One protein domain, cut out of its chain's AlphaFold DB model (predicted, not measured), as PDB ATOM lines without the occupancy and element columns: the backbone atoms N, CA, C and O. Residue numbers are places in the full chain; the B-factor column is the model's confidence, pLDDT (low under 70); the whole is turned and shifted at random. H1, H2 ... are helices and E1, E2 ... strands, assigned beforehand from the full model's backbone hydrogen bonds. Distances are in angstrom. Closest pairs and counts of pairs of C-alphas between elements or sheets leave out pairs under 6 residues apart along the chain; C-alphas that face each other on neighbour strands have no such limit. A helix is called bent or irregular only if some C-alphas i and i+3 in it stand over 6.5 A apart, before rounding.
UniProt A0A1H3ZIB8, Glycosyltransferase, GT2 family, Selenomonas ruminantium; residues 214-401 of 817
ATOM      1  N   GLN A 214     176.490 134.767 152.459       95.44
ATOM      2  CA  GLN A 214     175.046 134.623 152.217       95.44
ATOM      3  C   GLN A 214     174.703 134.116 150.805       95.44
ATOM      4  O   GLN A 214     173.574 133.691 150.551       95.44
ATOM      5  N   LYS A 215     175.668 134.148 149.876       94.81
ATOM      6  CA  LYS A 215     175.531 133.630 148.507       94.81
ATOM      7  C   LYS A 215     175.819 132.131 148.411       94.81
ATOM      8  O   LYS A 215     175.598 131.566 147.338       94.81
ATOM      9  N   ILE A 216     176.285 131.484 149.485       96.56
ATOM     10  CA  ILE A 216     176.511 130.034 149.517       96.56
ATOM     11  C   ILE A 216     175.205 129.317 149.113       96.56
ATOM     12  O   ILE A 216     174.165 129.576 149.720       96.56
ATOM     13  N   PRO A 217     175.222 128.436 148.095       97.25
ATOM     14  CA  PRO A 217     174.059 127.640 147.717       97.25
ATOM     15  C   PRO A 217     173.595 126.735 148.862       97.25
ATOM     16  O   PRO A 217     174.408 126.027 149.453       97.25
ATOM     17  N   ILE A 218     172.290 126.707 149.133       98.12
ATOM     18  CA  ILE A 218     171.678 125.848 150.156       98.12
ATOM     19  C   ILE A 218     170.737 124.862 149.479       98.12
ATOM     20  O   ILE A 218     169.745 125.269 148.882       98.12
ATOM     21  N   PHE A 219     171.038 123.571 149.580       98.19
ATOM     22  CA  PHE A 219     170.234 122.490 149.020       98.19
ATOM     23  C   PHE A 219     169.435 121.785 150.120       98.19
ATOM     24  O   PHE A 219     170.019 121.209 151.037       98.19
ATOM     25  N   ILE A 220     168.108 121.789 149.998       98.12
ATOM     26  CA  ILE A 220     167.184 121.125 150.926       98.12
ATOM     27  C   ILE A 220     166.610 119.872 150.256       98.12
ATOM     28  O   ILE A 220     165.951 119.971 149.221       98.12
ATOM     29  N   ASN A 221     166.839 118.693 150.835       96.25
ATOM     30  CA  ASN A 221     166.355 117.403 150.335       96.25
ATOM     31  C   ASN A 221     164.914 117.123 150.785       96.25
ATOM     32  O   ASN A 221     164.682 116.481 151.805       96.25
ATOM     33  N   SER A 222     163.928 117.621 150.047       95.50
ATOM     34  CA  SER A 222     162.534 117.613 150.492       95.50
ATOM     35  C   SER A 222     161.785 116.349 150.064       95.50
ATOM     36  O   SER A 222     161.917 115.884 148.936       95.50
ATOM     37  N   ARG A 223     160.979 115.793 150.976       93.19
ATOM     38  CA  ARG A 223     160.049 114.691 150.707       93.19
ATOM     39  C   ARG A 223     158.842 114.793 151.631       93.19
ATOM     40  O   ARG A 223     158.970 114.539 152.815       93.19
ATOM     41  N   ASP A 224     157.690 115.151 151.087       93.56
ATOM     42  CA  ASP A 224     156.323 115.065 151.635       93.56
ATOM     43  C   ASP A 224     156.069 115.791 152.975       93.56
ATOM     44  O   ASP A 224     154.965 115.724 153.502       93.56
ATOM     45  N   ARG A 225     157.049 116.545 153.494       93.00
ATOM     46  CA  ARG A 225     157.006 117.226 154.801       93.00
ATOM     47  C   ARG A 225     156.994 118.744 154.637       93.00
ATOM     48  O   ARG A 225     158.039 119.388 154.548       93.00
ATOM     49  N   LEU A 226     155.793 119.311 154.569       96.06
ATOM     50  CA  LEU A 226     155.553 120.739 154.343       96.06
ATOM     51  C   LEU A 226     155.882 121.601 155.566       96.06
ATOM     52  O   LEU A 226     156.558 122.621 155.441       96.06
ATOM     53  N   THR A 227     155.397 121.209 156.737       94.81
ATOM     54  CA  THR A 227     155.459 121.979 157.982       94.81
ATOM     55  C   THR A 227     156.903 122.234 158.396       94.81
ATOM     56  O   THR A 227     157.258 123.360 158.750       94.81
ATOM     57  N   CYS A 228     157.743 121.204 158.305       93.94
ATOM     58  CA  CYS A 228     159.172 121.297 158.578       93.94
ATOM     59  C   CYS A 228     159.890 122.186 157.552       93.94
ATOM     60  O   CYS A 228     160.538 123.165 157.926       93.94
ATOM     61  N   LEU A 229     159.687 121.909 156.256       96.88
ATOM     62  CA  LEU A 229     160.312 122.669 155.174       96.88
ATOM     63  C   LEU A 229     160.002 124.166 155.268       96.88
ATOM     64  O   LEU A 229     160.892 124.992 155.082       96.88
ATOM     65  N   ARG A 230     158.741 124.521 155.535       97.00
ATOM     66  CA  ARG A 230     158.313 125.918 155.634       97.00
ATOM     67  C   ARG A 230     159.073 126.655 156.734       97.00
ATOM     68  O   ARG A 230     159.633 127.708 156.462       97.00
ATOM     69  N   GLN A 231     159.177 126.061 157.925       96.44
ATOM     70  CA  GLN A 231     159.935 126.646 159.037       96.44
ATOM     71  C   GLN A 231     161.412 126.856 158.686       96.44
ATOM     72  O   GLN A 231     161.977 127.902 159.003       96.44
ATOM     73  N   GLN A 232     162.032 125.891 158.002       96.94
ATOM     74  CA  GLN A 232     163.424 126.016 157.574       96.94
ATOM     75  C   GLN A 232     163.612 127.142 156.545       96.94
ATOM     76  O   GLN A 232     164.520 127.957 156.692       96.94
ATOM     77  N   VAL A 233     162.754 127.209 155.522       97.31
ATOM     78  CA  VAL A 233     162.809 128.251 154.479       97.31
ATOM     79  C   VAL A 233     162.570 129.641 155.071       97.31
ATOM     80  O   VAL A 233     163.307 130.572 154.745       97.31
ATOM     81  N   ASP A 234     161.603 129.778 155.980       96.12
ATOM     82  CA  ASP A 234     161.318 131.041 156.661       96.12
ATOM     83  C   ASP A 234     162.516 131.519 157.488       96.12
ATOM     84  O   ASP A 234     162.890 132.693 157.411       96.12
ATOM     85  N   TRP A 235     163.162 130.612 158.232       96.44
ATOM     86  CA  TRP A 235     164.373 130.940 158.987       96.44
ATOM     87  C   TRP A 235     165.509 131.396 158.064       96.44
ATOM     88  O   TRP A 235     166.132 132.429 158.313       96.44
ATOM     89  N   LEU A 236     165.746 130.674 156.961       96.75
ATOM     90  CA  LEU A 236     166.787 131.015 155.987       96.75
ATOM     91  C   LEU A 236     166.596 132.429 155.428       96.75
ATOM     92  O   LEU A 236     167.550 133.205 155.381       96.75
ATOM     93  N   TRP A 237     165.366 132.791 155.060       95.75
ATOM     94  CA  TRP A 237     165.060 134.137 154.580       95.75
ATOM     95  C   TRP A 237     165.250 135.209 155.648       95.75
ATOM     96  O   TRP A 237     165.799 136.268 155.343       95.75
ATOM     97  N   GLN A 238     164.826 134.953 156.887       95.06
ATOM     98  CA  GLN A 238     165.013 135.893 157.997       95.06
ATOM     99  C   GLN A 238     166.498 136.128 158.307       95.06
ATOM    100  O   GLN A 238     166.883 137.249 158.632       95.06
ATOM    101  N   ALA A 239     167.336 135.103 158.142       94.31
ATOM    102  CA  ALA A 239     168.788 135.194 158.285       94.31
ATOM    103  C   ALA A 239     169.507 135.786 157.046       94.31
ATOM    104  O   ALA A 239     170.723 135.986 157.069       94.31
ATOM    105  N   GLY A 240     168.775 136.109 155.971       95.81
ATOM    106  CA  GLY A 240     169.311 136.735 154.755       95.81
ATOM    107  C   GLY A 240     169.898 135.763 153.728       95.81
ATOM    108  O   GLY A 240     170.592 136.186 152.801       95.81
ATOM    109  N   TYR A 241     169.629 134.463 153.857       96.69
ATOM    110  CA  TYR A 241     170.021 133.458 152.872       96.69
ATOM    111  C   TYR A 241     168.962 133.347 151.773       96.69
ATOM    112  O   TYR A 241     167.809 133.001 152.028       96.69
ATOM    113  N   HIS A 242     169.358 133.617 150.527       95.50
ATOM    114  CA  HIS A 242     168.433 133.633 149.383       95.50
ATOM    115  C   HIS A 242     168.809 132.667 148.251       95.50
ATOM    116  O   HIS A 242     167.987 132.406 147.377       95.50
ATOM    117  N   ASN A 243     170.018 132.093 148.253       97.25
ATOM    118  CA  ASN A 243     170.447 131.135 147.229       97.25
ATOM    119  C   ASN A 243     169.991 129.703 147.570       97.25
ATOM    120  O   ASN A 243     170.808 128.819 147.827       97.25
ATOM    121  N   ILE A 244     168.674 129.497 147.630       98.25
ATOM    122  CA  ILE A 244     168.055 128.254 148.108       98.25
ATOM    123  C   ILE A 244     167.584 127.401 146.924       98.25
ATOM    124  O   ILE A 244     166.909 127.878 146.006       98.25
ATOM    125  N   TYR A 245     167.901 126.112 146.997       98.31
ATOM    126  CA  TYR A 245     167.453 125.063 146.098       98.31
ATOM    127  C   TYR A 245     166.693 124.012 146.902       98.31
ATOM    128  O   TYR A 245     167.229 123.435 147.846       98.31
ATOM    129  N   ILE A 246     165.460 123.718 146.505       98.38
ATOM    130  CA  ILE A 246     164.731 122.560 147.023       98.38
ATOM    131  C   ILE A 246     164.905 121.430 146.023       98.38
ATOM    132  O   ILE A 246     164.497 121.542 144.872       98.38
ATOM    133  N   LEU A 247     165.512 120.341 146.469       97.38
ATOM    134  CA  LEU A 247     165.575 119.095 145.730       97.38
ATOM    135  C   LEU A 247     164.361 118.257 146.135       97.38
ATOM    136  O   LEU A 247     164.387 117.602 147.175       97.38
ATOM    137  N   ASP A 248     163.294 118.316 145.340       97.12
ATOM    138  CA  ASP A 248     162.110 117.496 145.569       97.12
ATOM    139  C   ASP A 248     162.429 116.035 145.230       97.12
ATOM    140  O   ASP A 248     162.626 115.660 144.070       97.12
ATOM    141  N   ASN A 249     162.473 115.197 146.260       93.56
ATOM    142  CA  ASN A 249     162.828 113.788 146.198       93.56
ATOM    143  C   ASN A 249     161.608 112.917 145.837       93.56
ATOM    144  O   ASN A 249     161.323 111.887 146.463       93.56
ATOM    145  N   ALA A 250     160.902 113.350 144.787       91.81
ATOM    146  CA  ALA A 250     159.712 112.762 144.177       91.81
ATOM    147  C   ALA A 250     158.422 112.828 145.013       91.81
ATOM    148  O   ALA A 250     157.680 111.839 145.065       91.81
ATOM    149  N   SER A 251     158.157 113.947 145.686       91.81
ATOM    150  CA  SER A 251     156.970 114.115 146.520       91.81
ATOM    151  C   SER A 251     155.641 113.875 145.823       91.81
ATOM    152  O   SER A 251     155.443 114.179 144.649       91.81
ATOM    153  N   THR A 252     154.692 113.374 146.607       89.81
ATOM    154  CA  THR A 252     153.301 113.134 146.210       89.81
ATOM    155  C   THR A 252     152.297 113.856 147.109       89.81
ATOM    156  O   THR A 252     151.105 113.879 146.797       89.81
ATOM    157  N   TYR A 253     152.745 114.488 148.201       91.62
ATOM    158  CA  TYR A 253     151.875 115.272 149.072       91.62
ATOM    159  C   TYR A 253     151.443 116.590 148.406       91.62
ATOM    160  O   TYR A 253     152.215 117.545 148.311       91.62
ATOM    161  N   LEU A 254     150.186 116.663 147.955       90.25
ATOM    162  CA  LEU A 254     149.672 117.795 147.167       90.25
ATOM    163  C   LEU A 254     149.855 119.180 147.826       90.25
ATOM    164  O   LEU A 254     150.244 120.104 147.112       90.25
ATOM    165  N   PRO A 255     149.636 119.373 149.145       96.50
ATOM    166  CA  PRO A 255     149.863 120.678 149.772       96.50
ATOM    167  C   PRO A 255     151.323 121.142 149.723       96.50
ATOM    168  O   PRO A 255     151.573 122.339 149.599       96.50
ATOM    169  N   LEU A 256     152.289 120.218 149.772       96.44
ATOM    170  CA  LEU A 256     153.703 120.549 149.584       96.44
ATOM    171  C   LEU A 256     153.979 121.005 148.148       96.44
ATOM    172  O   LEU A 256     154.647 122.015 147.945       96.44
ATOM    173  N   LEU A 257     153.417 120.310 147.155       93.31
ATOM    174  CA  LEU A 257     153.567 120.693 145.748       93.31
ATOM    175  C   LEU A 257     152.950 122.072 145.460       93.31
ATOM    176  O   LEU A 257     153.526 122.863 144.720       93.31
ATOM    177  N   ALA A 258     151.816 122.394 146.088       95.31
ATOM    178  CA  ALA A 258     151.222 123.727 146.006       95.31
ATOM    179  C   ALA A 258     152.113 124.801 146.655       95.31
ATOM    180  O   ALA A 258     152.255 125.895 146.111       95.31
ATOM    181  N   TYR A 259     152.753 124.486 147.783       97.69
ATOM    182  CA  TYR A 259     153.703 125.390 148.432       97.69
ATOM    183  C   TYR A 259     154.938 125.665 147.563       97.69
ATOM    184  O   TYR A 259     155.413 126.795 147.530       97.69
ATOM    185  N   TYR A 260     155.432 124.685 146.798       97.56
ATOM    186  CA  TYR A 260     156.507 124.925 145.827       97.56
ATOM    187  C   TYR A 260     156.135 125.990 144.794       97.56
ATOM    188  O   TYR A 260     156.942 126.876 144.512       97.56
ATOM    189  N   GLU A 261     154.906 125.955 144.280       95.44
ATOM    190  CA  GLU A 261     154.410 126.966 143.342       95.44
ATOM    191  C   GLU A 261     154.282 128.358 143.978       95.44
ATOM    192  O   GLU A 261     154.493 129.360 143.296       95.44
ATOM    193  N   GLU A 262     153.974 128.426 145.276       97.06
ATOM    194  CA  GLU A 262     153.892 129.675 146.044       97.06
ATOM    195  C   GLU A 262     155.262 130.365 146.173       97.06
ATOM    196  O   GLU A 262     155.358 131.588 146.060       97.06
ATOM    197  N   ILE A 263     156.334 129.590 146.373       96.50
ATOM    198  CA  ILE A 263     157.674 130.122 146.674       96.50
ATOM    199  C   ILE A 263     158.641 130.135 145.480       96.50
ATOM    200  O   ILE A 263     159.777 130.591 145.632       96.50
ATOM    201  N   LYS A 264     158.223 129.665 144.297       93.31
ATOM    202  CA  LYS A 264     159.096 129.466 143.118       93.31
ATOM    203  C   LYS A 264     159.833 130.711 142.620       93.31
ATOM    204  O   LYS A 264     160.901 130.597 142.031       93.31
ATOM    205  N   GLU A 265     159.291 131.902 142.875       94.31
ATOM    206  CA  GLU A 265     159.941 133.174 142.514       94.31
ATOM    207  C   GLU A 265     161.145 133.493 143.419       94.31
ATOM    208  O   GLU A 265     161.963 134.353 143.103       94.31
ATOM    209  N   ARG A 266     161.254 132.817 144.570       93.94
ATOM    210  CA  ARG A 266     162.292 133.040 145.588       93.94
ATOM    211  C   ARG A 266     163.202 131.834 145.803       93.94
ATOM    212  O   ARG A 266     164.301 132.002 146.321       93.94
ATOM    213  N   VAL A 267     162.750 130.634 145.446       96.75
ATOM    214  CA  VAL A 267     163.464 129.369 145.658       96.75
ATOM    215  C   VAL A 267     163.426 128.544 144.383       96.75
ATOM    216  O   VAL A 267     162.385 128.419 143.744       96.75
ATOM    217  N   LYS A 268     164.557 127.935 144.022       97.62
ATOM    218  CA  LYS A 268     164.639 127.059 142.849       97.62
ATOM    219  C   LYS A 268     164.258 125.634 143.239       97.62
ATOM    220  O   LYS A 268     164.986 124.988 143.987       97.62
ATOM    221  N   VAL A 269     163.140 125.131 142.722       97.62
ATOM    222  CA  VAL A 269     162.679 123.759 142.984       97.62
ATOM    223  C   VAL A 269     163.127 122.830 141.853       97.62
ATOM    224  O   VAL A 269     162.903 123.109 140.676       97.62
ATOM    225  N   LEU A 270     163.790 121.732 142.210       96.94
ATOM    226  CA  LEU A 270     164.373 120.744 141.307       96.94
ATOM    227  C   LEU A 270     163.698 119.393 141.550       96.94
ATOM    228  O   LEU A 270     163.920 118.760 142.578       96.94
ATOM    229  N   TYR A 271     162.886 118.953 140.591       95.88
ATOM    230  CA  TYR A 271     162.074 117.742 140.712       95.88
ATOM    231  C   TYR A 271     162.846 116.494 140.285       95.88
ATOM    232  O   TYR A 271     163.220 116.339 139.116       95.88
ATOM    233  N   LEU A 272     163.064 115.567 141.218       92.38
ATOM    234  CA  LEU A 272     163.627 114.256 140.915       92.38
ATOM    235  C   LEU A 272     162.540 113.286 140.451       92.38
ATOM    236  O   LEU A 272     161.450 113.217 141.004       92.38
ATOM    237  N   LYS A 273     162.868 112.460 139.451       85.25
ATOM    238  CA  LYS A 273     161.930 111.473 138.879       85.25
ATOM    239  C   LYS A 273     161.571 110.328 139.831       85.25
ATOM    240  O   LYS A 273     160.614 109.605 139.578       85.25
ATOM    241  N   LYS A 274     162.387 110.094 140.856       88.44
ATOM    242  CA  LYS A 274     162.214 109.027 141.847       88.44
ATOM    243  C   LYS A 274     162.891 109.418 143.151       88.44
ATOM    244  O   LYS A 274     163.823 110.219 143.133       88.44
ATOM    245  N   ASN A 275     162.478 108.781 144.242       89.00
ATOM    246  CA  ASN A 275     163.141 108.925 145.529       89.00
ATOM    247  C   ASN A 275     164.557 108.309 145.471       89.00
ATOM    248  O   ASN A 275     164.716 107.113 145.214       89.00
ATOM    249  N   LEU A 276     165.593 109.126 145.673       89.06
ATOM    250  CA  LEU A 276     167.010 108.737 145.703       89.06
ATOM    251  C   LEU A 276     167.568 108.595 147.135       89.06
ATOM    252  O   LEU A 276     168.753 108.267 147.300       89.06
ATOM    253  N   GLY A 277     166.726 108.805 148.152       89.00
ATOM    254  CA  GLY A 277     167.069 108.777 149.575       89.00
ATOM    255  C   GLY A 277     167.892 109.990 150.020       89.00
ATOM    256  O   GLY A 277     168.008 110.974 149.293       89.00
ATOM    257  N   TYR A 278     168.519 109.909 151.197       87.75
ATOM    258  CA  TYR A 278     169.309 111.010 151.780       87.75
ATOM    259  C   TYR A 278     170.524 111.429 150.930       87.75
ATOM    260  O   TYR A 278     170.999 112.556 151.022       87.75
ATOM    261  N   LYS A 279     171.009 110.561 150.029       90.94
ATOM    262  CA  LYS A 279     172.115 110.863 149.094       90.94
ATOM    263  C   LYS A 279     171.654 111.513 147.776       90.94
ATOM    264  O   LYS A 279     172.401 111.475 146.795       90.94
ATOM    265  N   ALA A 280     170.437 112.060 147.719       93.12
ATOM    266  CA  ALA A 280     169.819 112.574 146.497       93.12
ATOM    267  C   ALA A 280     170.663 113.629 145.765       93.12
ATOM    268  O   ALA A 280     170.797 113.547 144.540       93.12
ATOM    269  N   LEU A 281     171.289 114.563 146.489       94.88
ATOM    270  CA  LEU A 281     172.134 115.606 145.892       94.88
ATOM    271  C   LEU A 281     173.240 115.027 145.001       94.88
ATOM    272  O   LEU A 281     173.397 115.428 143.850       94.88
ATOM    273  N   TRP A 282     173.972 114.037 145.508       92.56
ATOM    274  CA  TRP A 282     175.088 113.433 144.782       92.56
ATOM    275  C   TRP A 282     174.618 112.434 143.725       92.56
ATOM    276  O   TRP A 282     175.087 112.471 142.591       92.56
ATOM    277  N   LYS A 283     173.636 111.580 144.050       90.94
ATOM    278  CA  LYS A 283     173.113 110.568 143.112       90.94
ATOM    279  C   LYS A 283     172.415 111.170 141.894       90.94
ATOM    280  O   LYS A 283     172.378 110.536 140.845       90.94
ATOM    281  N   SER A 284     171.835 112.361 142.032       92.06
ATOM    282  CA  SER A 284     171.190 113.065 140.921       92.06
ATOM    283  C   SER A 284     172.189 113.711 139.959       92.06
ATOM    284  O   SER A 284     171.817 114.040 138.835       92.06
ATOM    285  N   GLY A 285     173.443 113.915 140.384       89.00
ATOM    286  CA  GLY A 285     174.442 114.663 139.622       89.00
ATOM    287  C   GLY A 285     174.137 116.161 139.508       89.00
ATOM    288  O   GLY A 285     174.764 116.843 138.700       89.00
ATOM    289  N   ILE A 286     173.193 116.687 140.300       91.75
ATOM    290  CA  ILE A 286     172.659 118.043 140.123       91.75
ATOM    291  C   ILE A 286     173.709 119.136 140.333       91.75
ATOM    292  O   ILE A 286     173.674 120.151 139.647       91.75
ATOM    293  N   LEU A 287     174.693 118.900 141.206       91.44
ATOM    294  CA  LEU A 287     175.814 119.820 141.406       91.44
ATOM    295  C   LEU A 287     176.613 120.040 140.113       91.44
ATOM    296  O   LEU A 287     177.052 121.154 139.857       91.44
ATOM    297  N   ASN A 288     176.755 119.002 139.282       86.69
ATOM    298  CA  ASN A 288     177.425 119.106 137.985       86.69
ATOM    299  C   ASN A 288     176.527 119.781 136.943       86.69
ATOM    300  O   ASN A 288     177.013 120.543 136.118       86.69
ATOM    301  N   VAL A 289     175.220 119.503 136.973       88.50
ATOM    302  CA  VAL A 289     174.240 120.116 136.055       88.50
ATOM    303  C   VAL A 289     174.134 121.625 136.280       88.50
ATOM    304  O   VAL A 289     173.982 122.378 135.325       88.50
ATOM    305  N   LEU A 290     174.219 122.058 137.537       90.88
ATOM    306  CA  LEU A 290     174.179 123.463 137.939       90.88
ATOM    307  C   LEU A 290     175.560 124.134 137.965       90.88
ATOM    308  O   LEU A 290     175.635 125.306 138.317       90.88
ATOM    309  N   ASP A 291     176.624 123.396 137.636       87.69
ATOM    310  CA  ASP A 291     178.017 123.856 137.680       87.69
ATOM    311  C   ASP A 291     178.409 124.525 139.015       87.69
ATOM    312  O   ASP A 291     179.006 125.599 139.074       87.69
ATOM    313  N   ILE A 292     178.039 123.899 140.138       88.31
ATOM    314  CA  ILE A 292     178.340 124.427 141.476       88.31
ATOM    315  C   ILE A 292     179.820 124.214 141.787       88.31
ATOM    316  O   ILE A 292     180.212 123.121 142.182       88.31
ATOM    317  N   GLN A 293     180.646 125.247 141.652       80.88
ATOM    318  CA  GLN A 293     182.084 125.171 141.960       80.88
ATOM    319  C   GLN A 293     182.451 125.664 143.371       80.88
ATOM    320  O   GLN A 293     183.574 125.459 143.822       80.88
ATOM    321  N   THR A 294     181.498 126.252 144.094       88.44
ATOM    322  CA  THR A 294     181.690 126.813 145.439       88.44
ATOM    323  C   THR A 294     181.377 125.800 146.545       88.44
ATOM    324  O   THR A 294     180.755 124.761 146.290       88.44
ATOM    325  N   PRO A 295     181.709 126.119 147.809       92.25
ATOM    326  CA  PRO A 295     181.108 125.456 148.962       92.25
ATOM    327  C   PRO A 295     179.581 125.548 148.904       92.25
ATOM    328  O   PRO A 295     179.037 126.492 148.326       92.25
ATOM    329  N   TYR A 296     178.891 124.584 149.505       95.50
ATOM    330  CA  TYR A 296     177.430 124.529 149.522       95.50
ATOM    331  C   TYR A 296     176.924 123.924 150.831       95.50
ATOM    332  O   TYR A 296     177.618 123.134 151.471       95.50
ATOM    333  N   VAL A 297     175.698 124.259 151.215       97.00
ATOM    334  CA  VAL A 297     174.989 123.608 152.320       97.00
ATOM    335  C   VAL A 297     174.115 122.493 151.770       97.00
ATOM    336  O   VAL A 297     173.465 122.663 150.738       97.00
ATOM    337  N   TYR A 298     174.072 121.363 152.469       96.94
ATOM    338  CA  TYR A 298     173.067 120.328 152.250       96.94
ATOM    339  C   TYR A 298     172.351 120.021 153.561       96.94
ATOM    340  O   TYR A 298     172.994 119.975 154.612       96.94
ATOM    341  N   THR A 299     171.031 119.870 153.495       96.06
ATOM    342  CA  THR A 299     170.192 119.632 154.669       96.06
ATOM    343  C   THR A 299     168.929 118.845 154.339       96.06
ATOM    344  O   THR A 299     168.396 118.923 153.230       96.06
ATOM    345  N   ASP A 300     168.410 118.148 155.343       94.12
ATOM    346  CA  ASP A 300     167.037 117.652 155.385       94.12
ATOM    347  C   ASP A 300     166.071 118.785 155.804       94.12
ATOM    348  O   ASP A 300     166.515 119.763 156.424       94.12
ATOM    349  N   PRO A 301     164.770 118.720 155.446       94.12
ATOM    350  CA  PRO A 301     163.814 119.817 155.636       94.12
ATOM    351  C   PRO A 301     163.405 120.023 157.098       94.12
ATOM    352  O   PRO A 301     162.723 120.991 157.412       94.12
ATOM    353  N   ASP A 302     163.767 119.102 157.984       93.00
ATOM    354  CA  ASP A 302     163.346 119.044 159.380       93.00
ATOM    355  C   ASP A 302     164.439 119.409 160.381       93.00
ATOM    356  O   ASP A 302     164.234 119.288 161.587       93.00
ATOM    357  N   VAL A 303     165.569 119.915 159.896       94.44
ATOM    358  CA  VAL A 303     166.648 120.442 160.730       94.44
ATOM    359  C   VAL A 303     166.579 121.962 160.697       94.44
ATOM    360  O   VAL A 303     167.095 122.604 159.784       94.44
ATOM    361  N   VAL A 304     165.935 122.562 161.692       94.88
ATOM    362  CA  VAL A 304     165.691 124.009 161.724       94.88
ATOM    363  C   VAL A 304     166.544 124.654 162.811       94.88
ATOM    364  O   VAL A 304     166.450 124.231 163.966       94.88
ATOM    365  N   PRO A 305     167.378 125.660 162.494       95.06
ATOM    366  CA  PRO A 305     168.139 126.377 163.510       95.06
ATOM    367  C   PRO A 305     167.233 126.975 164.595       95.06
ATOM    368  O   PRO A 305     166.099 127.376 164.327       95.06
ATOM    369  N   VAL A 306     167.718 127.015 165.838       93.38
ATOM    370  CA  VAL A 306     166.948 127.586 166.957       93.38
ATOM    371  C   VAL A 306     166.771 129.098 166.785       93.38
ATOM    372  O   VAL A 306     167.525 129.739 166.054       93.38
ATOM    373  N   ALA A 307     165.791 129.696 167.464       89.31
ATOM    374  CA  ALA A 307     165.516 131.131 167.344       89.31
ATOM    375  C   ALA A 307     166.711 132.001 167.782       89.31
ATOM    376  O   ALA A 307     166.924 133.088 167.252       89.31
ATOM    377  N   GLU A 308     167.511 131.508 168.727       90.75
ATOM    378  CA  GLU A 308     168.732 132.142 169.225       90.75
ATOM    379  C   GLU A 308     169.940 131.938 168.299       90.75
ATOM    380  O   GLU A 308     171.025 132.454 168.590       90.75
ATOM    381  N   CYS A 309     169.779 131.167 167.216       94.38
ATOM    382  CA  CYS A 309     170.860 130.866 166.294       94.38
ATOM    383  C   CYS A 309     171.356 132.140 165.608       94.38
ATOM    384  O   CYS A 309     170.568 132.939 165.100       94.38
ATOM    385  N   SER A 310     172.675 132.309 165.546       93.00
ATOM    386  CA  SER A 310     173.284 133.456 164.887       93.00
ATOM    387  C   SER A 310     172.960 133.460 163.384       93.00
ATOM    388  O   SER A 310     173.116 132.422 162.730       93.00
ATOM    389  N   PRO A 311     172.547 134.601 162.797       93.56
ATOM    390  CA  PRO A 311     172.246 134.675 161.369       93.56
ATOM    391  C   PRO A 311     173.497 134.501 160.499       93.56
ATOM    392  O   PRO A 311     173.385 134.069 159.359       93.56
ATOM    393  N   ASP A 312     174.696 134.758 161.032       95.00
ATOM    394  CA  ASP A 312     175.986 134.612 160.343       95.00
ATOM    395  C   ASP A 312     176.616 133.210 160.483       95.00
ATOM    396  O   ASP A 312     177.803 133.024 160.224       95.00
ATOM    397  N   VAL A 313     175.845 132.194 160.876       95.12
ATOM    398  CA  VAL A 313     176.371 130.844 161.142       95.12
ATOM    399  C   VAL A 313     177.153 130.231 159.969       95.12
ATOM    400  O   VAL A 313     178.154 129.551 160.197       95.12
ATOM    401  N   LEU A 314     176.776 130.498 158.711       96.00
ATOM    402  CA  LEU A 314     177.545 130.000 157.563       96.00
ATOM    403  C   LEU A 314     178.918 130.667 157.437       96.00
ATOM    404  O   LEU A 314     179.857 130.008 156.994       96.00
ATOM    405  N   LEU A 315     179.065 131.926 157.866       95.94
ATOM    406  CA  LEU A 315     180.369 132.583 157.962       95.94
ATOM    407  C   LEU A 315     181.241 131.889 159.016       95.94
ATOM    408  O   LEU A 315     182.407 131.600 158.753       95.94
ATOM    409  N   GLN A 316     180.667 131.549 160.173       94.62
ATOM    410  CA  GLN A 316     181.384 130.829 161.231       94.62
ATOM    411  C   GLN A 316     181.836 129.437 160.760       94.62
ATOM    412  O   GLN A 316     183.003 129.076 160.911       94.62
ATOM    413  N   MET A 317     180.945 128.676 160.112       94.88
ATOM    414  CA  MET A 317     181.286 127.379 159.510       94.88
ATOM    415  C   MET A 317     182.382 127.518 158.442       94.88
ATOM    416  O   MET A 317     183.313 126.714 158.404       94.88
ATOM    417  N   LEU A 318     182.309 128.551 157.594       93.62
ATOM    418  CA  LEU A 318     183.304 128.831 156.558       93.62
ATOM    419  C   LEU A 318     184.687 129.114 157.161       93.62
ATOM    420  O   LEU A 318     185.685 128.548 156.710       93.62
ATOM    421  N   GLN A 319     184.752 129.948 158.200       91.31
ATOM    422  CA  GLN A 319     185.993 130.288 158.900       91.31
ATOM    423  C   GLN A 319     186.594 129.078 159.628       91.31
ATOM    424  O   GLN A 319     187.809 128.878 159.576       91.31
ATOM    425  N   LEU A 320     185.761 128.225 160.233       89.31
ATOM    426  CA  LEU A 320     186.205 126.965 160.831       89.31
ATOM    427  C   LEU A 320     186.815 126.028 159.790       89.31
ATOM    428  O   LEU A 320     187.902 125.495 160.003       89.31
ATOM    429  N   LEU A 321     186.162 125.857 158.638       88.19
ATOM    430  CA  LEU A 321     186.737 125.056 157.563       88.19
ATOM    431  C   LEU A 321     188.048 125.680 157.064       88.19
ATOM    432  O   LEU A 321     189.028 124.968 156.881       88.19
ATOM    433  N   ARG A 322     188.169 127.001 156.930       85.00
ATOM    434  CA  ARG A 322     189.476 127.604 156.593       85.00
ATOM    435  C   ARG A 322     190.563 127.299 157.614       85.00
ATOM    436  O   ARG A 322     191.691 127.026 157.218       85.00
ATOM    437  N   ARG A 323     190.219 127.321 158.900       81.31
ATOM    438  CA  ARG A 323     191.147 127.004 159.988       81.31
ATOM    439  C   ARG A 323     191.580 125.536 159.987       81.31
ATOM    440  O   ARG A 323     192.731 125.258 160.303       81.31
ATOM    441  N   TYR A 324     190.687 124.613 159.626       78.94
ATOM    442  CA  TYR A 324     190.939 123.170 159.647       78.94
ATOM    443  C   TYR A 324     190.848 122.560 158.230       78.94
ATOM    444  O   TYR A 324     189.822 121.959 157.886       78.94
ATOM    445  N   PRO A 325     191.898 122.688 157.388       74.38
ATOM    446  CA  PRO A 325     191.885 122.334 155.958       74.38
ATOM    447  C   PRO A 325     191.498 120.873 155.658       74.38
ATOM    448  O   PRO A 325     190.907 120.591 154.617       74.38
ATOM    449  N   TYR A 326     191.752 119.954 156.594       73.75
ATOM    450  CA  TYR A 326     191.472 118.519 156.454       73.75
ATOM    451  C   TYR A 326     190.051 118.098 156.863       73.75
ATOM    452  O   TYR A 326     189.645 116.962 156.612       73.75
ATOM    453  N   ILE A 327     189.278 118.994 157.480       80.56
ATOM    454  CA  ILE A 327     187.870 118.752 157.819       80.56
ATOM    455  C   ILE A 327     187.019 119.013 156.588       80.56
ATOM    456  O   ILE A 327     187.083 120.097 156.016       80.56
ATOM    457  N   LYS A 328     186.179 118.055 156.199       83.06
ATOM    458  CA  LYS A 328     185.420 118.119 154.943       83.06
ATOM    459  C   LYS A 328     184.128 118.937 155.031       83.06
ATOM    460  O   LYS A 328     183.657 119.448 154.009       83.06
ATOM    461  N   LYS A 329     183.553 119.055 156.233       91.25
ATOM    462  CA  LYS A 329     182.318 119.808 156.481       91.25
ATOM    463  C   LYS A 329     182.154 120.241 157.936       91.25
ATOM    464  O   LYS A 329     182.709 119.627 158.847       91.25
ATOM    465  N   ALA A 330     181.355 121.280 158.139       94.00
ATOM    466  CA  ALA A 330     180.953 121.769 159.452       94.00
ATOM    467  C   ALA A 330     179.434 121.965 159.476       94.00
ATOM    468  O   ALA A 330     178.856 122.364 158.468       94.00
ATOM    469  N   GLY A 331     178.782 121.665 160.591       94.88
ATOM    470  CA  GLY A 331     177.328 121.713 160.702       94.88
ATOM    471  C   GLY A 331     176.866 121.929 162.134       94.88
ATOM    472  O   GLY A 331     177.666 122.082 163.058       94.88
ATOM    473  N   PHE A 332     175.555 121.969 162.314       94.50
ATOM    474  CA  PHE A 332     174.952 122.225 163.615       94.50
ATOM    475  C   PHE A 332     175.151 121.070 164.603       94.50
ATOM    476  O   PHE A 332     175.047 119.892 164.257       94.50
ATOM    477  N   GLY A 333     175.369 121.418 165.865       91.94
ATOM    478  CA  GLY A 333     174.970 120.595 166.998       91.94
ATOM    479  C   GLY A 333     173.456 120.663 167.172       91.94
ATOM    480  O   GLY A 333     172.803 121.639 166.783       91.94
ATOM    481  N   LEU A 334     172.882 119.610 167.742       92.31
ATOM    482  CA  LEU A 334     171.440 119.518 167.923       92.31
ATOM    483  C   LEU A 334     171.064 119.887 169.353       92.31
ATOM    484  O   LEU A 334     171.683 119.436 170.318       92.31
ATOM    485  N   LYS A 335     170.034 120.723 169.488       91.50
ATOM    486  CA  LYS A 335     169.422 121.022 170.779       91.50
ATOM    487  C   LYS A 335     168.748 119.745 171.291       91.50
ATOM    488  O   LYS A 335     168.023 119.091 170.545       91.50
ATOM    489  N   THR A 336     169.047 119.354 172.529       89.31
ATOM    490  CA  THR A 336     168.604 118.068 173.105       89.31
ATOM    491  C   THR A 336     167.971 118.188 174.491       89.31
ATOM    492  O   THR A 336     167.352 117.238 174.962       89.31
ATOM    493  N   ASP A 337     168.070 119.353 175.131       85.38
ATOM    494  CA  ASP A 337     167.633 119.611 176.508       85.38
ATOM    495  C   ASP A 337     166.106 119.606 176.690       85.38
ATOM    496  O   ASP A 337     165.625 119.381 177.799       85.38
ATOM    497  N   ASP A 338     165.343 119.821 175.618       87.00
ATOM    498  CA  ASP A 338     163.881 119.939 175.638       87.00
ATOM    499  C   ASP A 338     163.155 118.942 174.711       87.00
ATOM    500  O   ASP A 338     162.013 119.175 174.313       87.00
ATOM    501  N   ILE A 339     163.807 117.830 174.348       86.62
ATOM    502  CA  ILE A 339     163.219 116.781 173.498       86.62
ATOM    503  C   ILE A 339     161.986 116.161 174.176       86.62
ATOM    504  O   ILE A 339     162.042 115.708 175.322       86.62
ATOM    505  N   THR A 340     160.881 116.064 173.434       81.69
ATOM    506  CA  THR A 340     159.607 115.489 173.912       81.69
ATOM    507  C   THR A 340     159.405 114.034 173.481       81.69
ATOM    508  O   THR A 340     158.568 113.328 174.041       81.69
ATOM    509  N   PHE A 341     160.195 113.563 172.518       73.44
ATOM    510  CA  PHE A 341     160.153 112.216 171.956       73.44
ATOM    511  C   PHE A 341     160.491 111.097 172.981       73.44
ATOM    512  O   PHE A 341     161.415 111.213 173.783       73.44
ATOM    513  N   ALA A 342     159.764 109.968 172.927       66.69
ATOM    514  CA  ALA A 342     159.897 108.822 173.840       66.69
ATOM    515  C   ALA A 342     161.310 108.202 173.914       66.69
ATOM    516  O   ALA A 342     161.746 107.796 174.987       66.69
ATOM    517  N   GLY A 343     162.061 108.173 172.809       68.88
ATOM    518  CA  GLY A 343     163.441 107.666 172.757       68.88
ATOM    519  C   GLY A 343     164.509 108.727 173.039       68.88
ATOM    520  O   GLY A 343     165.655 108.569 172.616       68.88
ATOM    521  N   ARG A 344     164.147 109.814 173.735       78.81
ATOM    522  CA  ARG A 344     165.050 110.921 174.091       78.81
ATOM    523  C   ARG A 344     166.349 110.478 174.757       78.81
ATOM    524  O   ARG A 344     167.368 111.099 174.504       78.81
ATOM    525  N   GLU A 345     166.339 109.420 175.570       79.31
ATOM    526  CA  GLU A 345     167.540 108.967 176.288       79.31
ATOM    527  C   GLU A 345     168.613 108.460 175.322       79.31
ATOM    528  O   GLU A 345     169.766 108.868 175.406       79.31
ATOM    529  N   ALA A 346     168.226 107.647 174.334       76.19
ATOM    530  CA  ALA A 346     169.153 107.150 173.321       76.19
ATOM    531  C   ALA A 346     169.692 108.282 172.430       76.19
ATOM    532  O   ALA A 346     170.871 108.290 172.074       76.19
ATOM    533  N   VAL A 347     168.833 109.247 172.083       81.12
ATOM    534  CA  VAL A 347     169.234 110.437 171.319       81.12
ATOM    535  C   VAL A 347     170.200 111.295 172.130       81.12
ATOM    536  O   VAL A 347     171.239 111.691 171.609       81.12
ATOM    537  N   TRP A 348     169.895 111.539 173.404       82.50
ATOM    538  CA  TRP A 348     170.741 112.316 174.299       82.50
ATOM    539  C   TRP A 348     172.116 111.669 174.445       82.50
ATOM    540  O   TRP A 348     173.116 112.334 174.192       82.50
ATOM    541  N   GLU A 349     172.192 110.375 174.757       78.25
ATOM    542  CA  GLU A 349     173.477 109.672 174.864       78.25
ATOM    543  C   GLU A 349     174.276 109.735 173.551       78.25
ATOM    544  O   GLU A 349     175.469 110.039 173.558       78.25
ATOM    545  N   SER A 350     173.616 109.545 172.403       79.25
ATOM    546  CA  SER A 350     174.272 109.643 171.094       79.25
ATOM    547  C   SER A 350     174.785 111.054 170.783       79.25
ATOM    548  O   SER A 350     175.887 111.197 170.253       79.25
ATOM    549  N   GLU A 351     173.999 112.101 171.040       85.12
ATOM    550  CA  GLU A 351     174.413 113.486 170.779       85.12
ATOM    551  C   GLU A 351     175.480 113.952 171.772       85.12
ATOM    552  O   GLU A 351     176.437 114.613 171.370       85.12
ATOM    553  N   LYS A 352     175.388 113.535 173.038       82.38
ATOM    554  CA  LYS A 352     176.409 113.792 174.058       82.38
ATOM    555  C   LYS A 352     177.756 113.198 173.655       82.38
ATOM    556  O   LYS A 352     178.770 113.881 173.744       82.38
ATOM    557  N   GLU A 353     177.762 111.970 173.139       74.38
ATOM    558  CA  GLU A 353     178.981 111.336 172.626       74.38
ATOM    559  C   GLU A 353     179.564 112.101 171.423       74.38
ATOM    560  O   GLU A 353     180.778 112.256 171.301       74.38
ATOM    561  N   ARG A 354     178.709 112.651 170.549       80.19
ATOM    562  CA  ARG A 354     179.125 113.460 169.386       80.19
ATOM    563  C   ARG A 354     179.621 114.862 169.755       80.19
ATOM    564  O   ARG A 354     180.318 115.472 168.950       80.19
ATOM    565  N   MET A 355     179.269 115.366 170.936       81.44
ATOM    566  CA  MET A 355     179.690 116.665 171.479       81.44
ATOM    567  C   MET A 355     180.729 116.516 172.598       81.44
ATOM    568  O   MET A 355     180.859 117.369 173.471       81.44
ATOM    569  N   ARG A 356     181.479 115.413 172.598       72.94
ATOM    570  CA  ARG A 356     182.408 115.091 173.683       72.94
ATOM    571  C   ARG A 356     183.775 115.759 173.559       72.94
ATOM    572  O   ARG A 356     184.423 116.020 174.571       72.94
ATOM    573  N   THR A 357     184.238 116.021 172.340       73.12
ATOM    574  CA  THR A 357     185.555 116.630 172.106       73.12
ATOM    575  C   THR A 357     185.400 118.052 171.612       73.12
ATOM    576  O   THR A 357     185.224 118.275 170.418       73.12
ATOM    577  N   GLU A 358     185.488 119.001 172.537       80.50
ATOM    578  CA  GLU A 358     185.569 120.426 172.229       80.50
ATOM    579  C   GLU A 358     186.979 120.782 171.751       80.50
ATOM    580  O   GLU A 358     187.970 120.344 172.333       80.50
ATOM    581  N   ILE A 359     187.071 121.549 170.668       71.88
ATOM    582  CA  ILE A 359     188.339 121.889 169.996       71.88
ATOM    583  C   ILE A 359     188.575 123.402 169.936       71.88
ATOM    584  O   ILE A 359     189.696 123.871 169.767       71.88
ATOM    585  N   ALA A 360     187.495 124.160 170.070       78.56
ATOM    586  CA  ALA A 360     187.425 125.598 170.256       78.56
ATOM    587  C   ALA A 360     186.091 125.877 170.974       78.56
ATOM    588  O   ALA A 360     185.227 124.998 170.942       78.56
ATOM    589  N   PRO A 361     185.893 127.054 171.598       85.12
ATOM    590  CA  PRO A 361     184.628 127.375 172.255       85.12
ATOM    591  C   PRO A 361     183.428 127.063 171.356       85.12
ATOM    592  O   PRO A 361     183.403 127.490 170.197       85.12
ATOM    593  N   ASP A 362     182.475 126.292 171.876       89.44
ATOM    594  CA  ASP A 362     181.261 125.881 171.161       89.44
ATOM    595  C   ASP A 362     181.530 125.132 169.836       89.44
ATOM    596  O   ASP A 362     180.688 125.108 168.939       89.44
ATOM    597  N   THR A 363     182.703 124.517 169.669       89.25
ATOM    598  CA  THR A 363     183.083 123.787 168.452       89.25
ATOM    599  C   THR A 363     183.626 122.418 168.814       89.25
ATOM    600  O   THR A 363     184.637 122.298 169.504       89.25
ATOM    601  N   TYR A 364     182.997 121.376 168.286       87.38
ATOM    602  CA  TYR A 364     183.273 119.991 168.639       87.38
ATOM    603  C   TYR A 364     183.677 119.175 167.417       87.38
ATOM    604  O   TYR A 364     183.109 119.326 166.335       87.38
ATOM    605  N   PHE A 365     184.628 118.262 167.588       82.19
ATOM    606  CA  PHE A 365     184.896 117.233 166.589       82.19
ATOM    607  C   PHE A 365     183.874 116.106 166.742       82.19
ATOM    608  O   PHE A 365     183.832 115.431 167.770       82.19
ATOM    609  N   GLY A 366     183.042 115.900 165.721       79.12
ATOM    610  CA  GLY A 366     181.949 114.940 165.800       79.12
ATOM    611  C   GLY A 366     181.332 114.641 164.443       79.12
ATOM    612  O   GLY A 366     181.165 115.521 163.604       79.12
ATOM    613  N   VAL A 367     180.970 113.375 164.230       79.69
ATOM    614  CA  VAL A 367     180.339 112.895 162.992       79.69
ATOM    615  C   VAL A 367     179.047 113.664 162.733       79.69
ATOM    616  O   VAL A 367     178.182 113.743 163.606       79.69
ATOM    617  N   ILE A 368     178.894 114.185 161.521       85.00
ATOM    618  CA  ILE A 368     177.648 114.774 161.026       85.00
ATOM    619  C   ILE A 368     177.213 113.938 159.830       85.00
ATOM    620  O   ILE A 368     178.032 113.588 158.988       85.00
ATOM    621  N   ASP A 369     175.940 113.596 159.734       78.75
ATOM    622  CA  ASP A 369     175.368 112.912 158.572       78.75
ATOM    623  C   ASP A 369     175.027 113.924 157.456       78.75
ATOM    624  O   ASP A 369     175.912 114.643 156.995       78.75
ATOM    625  N   THR A 370     173.792 113.983 156.960       76.12
ATOM    626  CA  THR A 370     173.322 115.001 156.002       76.12
ATOM    627  C   THR A 370     172.744 116.248 156.664       76.12
ATOM    628  O   THR A 370     172.400 117.196 155.964       76.12
ATOM    629  N   THR A 371     172.643 116.259 157.992       80.19
ATOM    630  CA  THR A 371     171.991 117.310 158.770       80.19
ATOM    631  C   THR A 371     172.700 118.658 158.611       80.19
ATOM    632  O   THR A 371     173.875 118.763 158.957       80.19
ATOM    633  N   PHE A 372     171.974 119.663 158.093       93.88
ATOM    634  CA  PHE A 372     172.373 121.057 157.832       93.88
ATOM    635  C   PHE A 372     173.863 121.357 158.054       93.88
ATOM    636  O   PHE A 372     174.283 121.868 159.098       93.88
ATOM    637  N   ALA A 373     174.660 121.045 157.031       95.31
ATOM    638  CA  ALA A 373     176.109 121.201 157.059       95.31
ATOM    639  C   ALA A 373     176.631 121.913 155.810       95.31
ATOM    640  O   ALA A 373     176.152 121.679 154.700       95.31
ATOM    641  N   LEU A 374     177.653 122.749 156.003       95.69
ATOM    642  CA  LEU A 374     178.454 123.375 154.961       95.69
ATOM    643  C   LEU A 374     179.551 122.412 154.492       95.69
ATOM    644  O   LEU A 374     180.407 122.001 155.275       95.69
ATOM    645  N   TYR A 375     179.550 122.100 153.200       93.00
ATOM    646  CA  TYR A 375     180.510 121.236 152.519       93.00
ATOM    647  C   TYR A 375     181.477 122.059 151.666       93.00
ATOM    648  O   TYR A 375     181.075 123.008 150.996       93.00
ATOM    649  N   ARG A 376     182.738 121.620 151.585       87.06
ATOM    650  CA  ARG A 376     183.807 122.241 150.775       87.06
ATOM    651  C   ARG A 376     183.664 122.148 149.250       87.06
ATOM    652  O   ARG A 376     184.574 122.591 148.567       87.06
ATOM    653  N   ASN A 377     182.560 121.600 148.735       85.38
ATOM    654  CA  ASN A 377     182.342 121.175 147.342       85.38
ATOM    655  C   ASN A 377     182.617 119.677 147.048       85.38
ATOM    656  O   ASN A 377     183.172 119.326 146.008       85.38
ATOM    657  N   LEU A 378     182.210 118.775 147.950       85.88
ATOM    658  CA  LEU A 378     182.336 117.327 147.728       85.88
ATOM    659  C   LEU A 378     181.375 116.814 146.640       85.88
ATOM    660  O   LEU A 378     180.228 117.252 146.534       85.88
ATOM    661  N   ARG A 379     181.808 115.814 145.864       85.12
ATOM    662  CA  ARG A 379     180.974 115.148 144.837       85.12
ATOM    663  C   ARG A 379     180.369 113.820 145.271       85.12
ATOM    664  O   ARG A 379     179.612 113.210 144.521       85.12
ATOM    665  N   HIS A 380     180.613 113.433 146.510       84.94
ATOM    666  CA  HIS A 380     180.082 112.233 147.128       84.94
ATOM    667  C   HIS A 380     179.651 112.527 148.570       84.94
ATOM    668  O   HIS A 380     180.066 113.507 149.191       84.94
ATOM    669  N   TYR A 381     178.802 111.656 149.110       84.62
ATOM    670  CA  TYR A 381     178.438 111.704 150.521       84.62
ATOM    671  C   TYR A 381     179.619 111.256 151.383       84.62
ATOM    672  O   TYR A 381     180.118 110.150 151.190       84.62
ATOM    673  N   ASN A 382     179.982 112.062 152.380       76.69
ATOM    674  CA  ASN A 382     180.915 111.682 153.433       76.69
ATOM    675  C   ASN A 382     180.327 112.074 154.797       76.69
ATOM    676  O   ASN A 382     179.878 113.211 154.965       76.69
ATOM    677  N   ALA A 383     180.279 111.133 155.740       68.50
ATOM    678  CA  ALA A 383     179.745 111.350 157.090       68.50
ATOM    679  C   ALA A 383     180.829 111.733 158.116       68.50
ATOM    680  O   ALA A 383     180.530 112.224 159.202       68.50
ATOM    681  N   TYR A 384     182.092 111.464 157.805       66.69
ATOM    682  CA  TYR A 384     183.193 111.487 158.760       66.69
ATOM    683  C   TYR A 384     183.997 112.797 158.666       66.69
ATOM    684  O   TYR A 384     183.718 113.645 157.821       66.69
ATOM    685  N   ALA A 385     184.957 113.001 159.580       73.25
ATOM    686  CA  ALA A 385     185.820 114.195 159.642       73.25
ATOM    687  C   ALA A 385     185.038 115.524 159.556       73.25
ATOM    688  O   ALA A 385     185.189 116.310 158.615       73.25
ATOM    689  N   SER A 386     184.145 115.733 160.527       86.69
ATOM    690  CA  SER A 386     183.202 116.855 160.567       86.69
ATOM    691  C   SER A 386     183.298 117.634 161.878       86.69
ATOM    692  O   SER A 386     183.710 117.088 162.903       86.69
ATOM    693  N   LEU A 387     182.897 118.907 161.839       89.75
ATOM    694  CA  LEU A 387     182.820 119.778 163.015       89.75
ATOM    695  C   LEU A 387     181.375 120.130 163.347       89.75
ATOM    696  O   LEU A 387     180.639 120.583 162.472       89.75
ATOM    697  N   ARG A 388     180.995 119.964 164.613       92.19
ATOM    698  CA  ARG A 388     179.692 120.332 165.174       92.19
ATOM    699  C   ARG A 388     179.806 121.637 165.944       92.19
ATOM    700  O   ARG A 388     180.643 121.747 166.834       92.19
ATOM    701  N   LEU A 389     178.961 122.605 165.619       93.50
ATOM    702  CA  LEU A 389     178.879 123.872 166.342       93.50
ATOM    703  C   LEU A 389     177.853 123.779 167.487       93.50
ATOM    704  O   LEU A 389     176.899 123.016 167.406       93.50
ATOM    705  N   ALA A 390     178.037 124.547 168.556       91.38
ATOM    706  CA  ALA A 390     177.143 124.615 169.709       91.38
ATOM    707  C   ALA A 390     176.822 126.074 170.072       91.38
ATOM    708  O   ALA A 390     176.892 126.963 169.224       91.38
ATOM    709  N   GLY A 391     176.413 126.336 171.317       88.69
ATOM    710  CA  GLY A 391     176.108 127.686 171.787       88.69
ATOM    711  C   GLY A 391     175.004 128.353 170.961       88.69
ATOM    712  O   GLY A 391     173.881 127.855 170.880       88.69
ATOM    713  N   LYS A 392     175.327 129.481 170.312       89.81
ATOM    714  CA  LYS A 392     174.415 130.203 169.397       89.81
ATOM    715  C   LYS A 392     174.351 129.602 167.989       89.81
ATOM    716  O   LYS A 392     173.886 130.258 167.065       89.81
ATOM    717  N   CYS A 393     174.822 128.379 167.806       91.75
ATOM    718  CA  CYS A 393     174.847 127.677 166.531       91.75
ATOM    719  C   CYS A 393     174.267 126.273 166.734       91.75
ATOM    720  O   CYS A 393     174.939 125.271 166.496       91.75
ATOM    721  N   LEU A 394     173.015 126.210 167.201       93.88
ATOM    722  CA  LEU A 394     172.256 124.973 167.408       93.88
ATOM    723  C   LEU A 394     171.052 124.889 166.467       93.88
ATOM    724  O   LEU A 394     170.459 125.903 166.090       93.88
ATOM    725  N   ALA A 395     170.641 123.663 166.155       95.19
ATOM    726  CA  ALA A 395     169.406 123.381 165.434       95.19
ATOM    727  C   ALA A 395     168.531 122.360 166.163       95.19
ATOM    728  O   ALA A 395     169.005 121.571 166.980       95.19
ATOM    729  N   LYS A 396     167.235 122.370 165.862       93.88
ATOM    730  CA  LYS A 396     166.285 121.334 166.255       93.88
ATOM    731  C   LYS A 396     166.050 120.396 165.085       93.88
ATOM    732  O   LYS A 396     165.707 120.837 163.994       93.88
ATOM    733  N   HIS A 397     166.152 119.100 165.351       92.44
ATOM    734  CA  HIS A 397     165.589 118.075 164.486       92.44
ATOM    735  C   HIS A 397     164.102 117.926 164.846       92.44
ATOM    736  O   HIS A 397     163.754 117.268 165.828       92.44
ATOM    737  N   LEU A 398     163.217 118.594 164.102       90.75
ATOM    738  CA  LEU A 398     161.815 118.828 164.473       90.75
ATOM    739  C   LEU A 398     161.033 117.568 164.894       90.75
ATOM    740  O   LEU A 398     160.293 117.665 165.873       90.75
ATOM    741  N   PRO A 399     161.214 116.376 164.282       86.94
ATOM    742  CA  PRO A 399     160.624 115.129 164.775       86.94
ATOM    743  C   PRO A 399     160.827 114.816 166.252       86.94
ATOM    744  O   PRO A 399     159.994 114.153 166.862       86.94
ATOM    745  N   TRP A 400     161.914 115.274 166.863       87.12
ATOM    746  CA  TRP A 400     162.183 115.023 168.281       87.12
ATOM    747  C   TRP A 400     161.271 115.827 169.218       87.12
ATOM    748  O   TRP A 400     161.216 115.556 170.415       87.12
ATOM    749  N   TYR A 401     160.538 116.790 168.663       87.75
ATOM    750  CA  TYR A 401     159.693 117.737 169.383       87.75
ATOM    751  C   TYR A 401     158.204 117.578 169.075       87.75
ATOM    752  O   TYR A 401     157.381 118.311 169.625       87.75
TER     753      TYR A 401
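What this domain is: This is residues 214 to 401 of the 817 residues of the protein "Glycosyltransferase, GT2 family" of Selenomonas ruminantium (UniProt A0A1H3ZIB8). One long, strongly twisted sheet runs through the domain with helices on both faces: at one end H2 packs over the parallel strands E3, E2 and E1, and at the other H5 and H6 pack on opposite faces. E4 and E9 join the two ends, H1 packs on E5, the sharply bent E10 reaches back to E5, and the hairpin of E7 and E8 makes the far tip. The 188 printed residues hold seven named helices and ten named strands, in the order E1 H1 E2 H2 E3 H3 H4 E4 E5 H5 E6 H6 E7 E8 E9 E10 H7. The sheet is branched, with parallel and antiparallel pairs; the class is mixed, helices and strands; the whole is compact, with a radius of gyration of the C-alphas of 15.9 A and spans of 42 by 39 by 29 A.

How they stand to each other: E1, residues 218 to 222, is parallel to E2, residues 244 to 248, with N 220 and O 245 within hydrogen-bond range at 2.8 A; E2 is parallel to E3, residues 268 to 271, with N 246 to O 268 at 2.9 A. With H1, residues 226 to 238, and H2, residues 254 to 263, they form two strand-helix-strand units, parallel neighbours with a helix between, both right-handed crossovers. H1 and H2 only just touch, with 3 pairs of C-alphas within 8 A, the closest Leu 226 and Leu 256 at 5.1 A. H3, residues 280 to 283, only grazes the sheet; H4, residues 286 to 289, is only just not on it, with 4 pairs within 10 A. E4, residues 296 to 299, is parallel to E1, N 219 to O 297 at 2.8 A, and antiparallel to E9, residues 373 to 375, N 375 to O 296 at 2.8 A. E5, residues 303 to 305, is antiparallel to E10, residues 386 to 397, N 396 to O 304 at 2.8 A. H5, residues 313 to 323, is on the sheet, its closest C-alpha pair with E6, residues 329 to 334, being Met 317 and Ala 330 at 5.6 A. E6 is antiparallel to E9, N 374 to O 330 at 2.8 A, and parallel to E10, N 333 to O 389 at 2.7 A. H6, residues 344 to 354, is on the face opposite H5. E7, residues 357 to 360, and E8, residues 363 to 365, form a hairpin, N 359 to O 363 at 2.8 A; E8 is antiparallel to E10, N 364 to O 388 at 2.8 A. H7, residues 398 to 401, is only just not on the sheet, with 4 pairs within 10 A. In H1, H2, H5 and H6 every O i to N i+4 pair is within range; H3, H4 and H7 are too short for one.

Where its parts are: E1 begins at C-alpha 218, (171.678, 125.848, 150.156). H1 is 18.2 A long, H5 15.3 A and E6 15.8 A. E10, 18.1 A, bends by 109 degrees at residue 391. H7 ends at C-alpha 401, (159.693, 117.737, 169.383).

The domain as a whole: The C-alphas of Leu 254 and Ile 359, 45.1 A apart, are the two farthest apart. The printed part has no cut and no long link. Mean pLDDT of the printed part is 89.7; residues 342 to 343 and 383 to 384 are under 70.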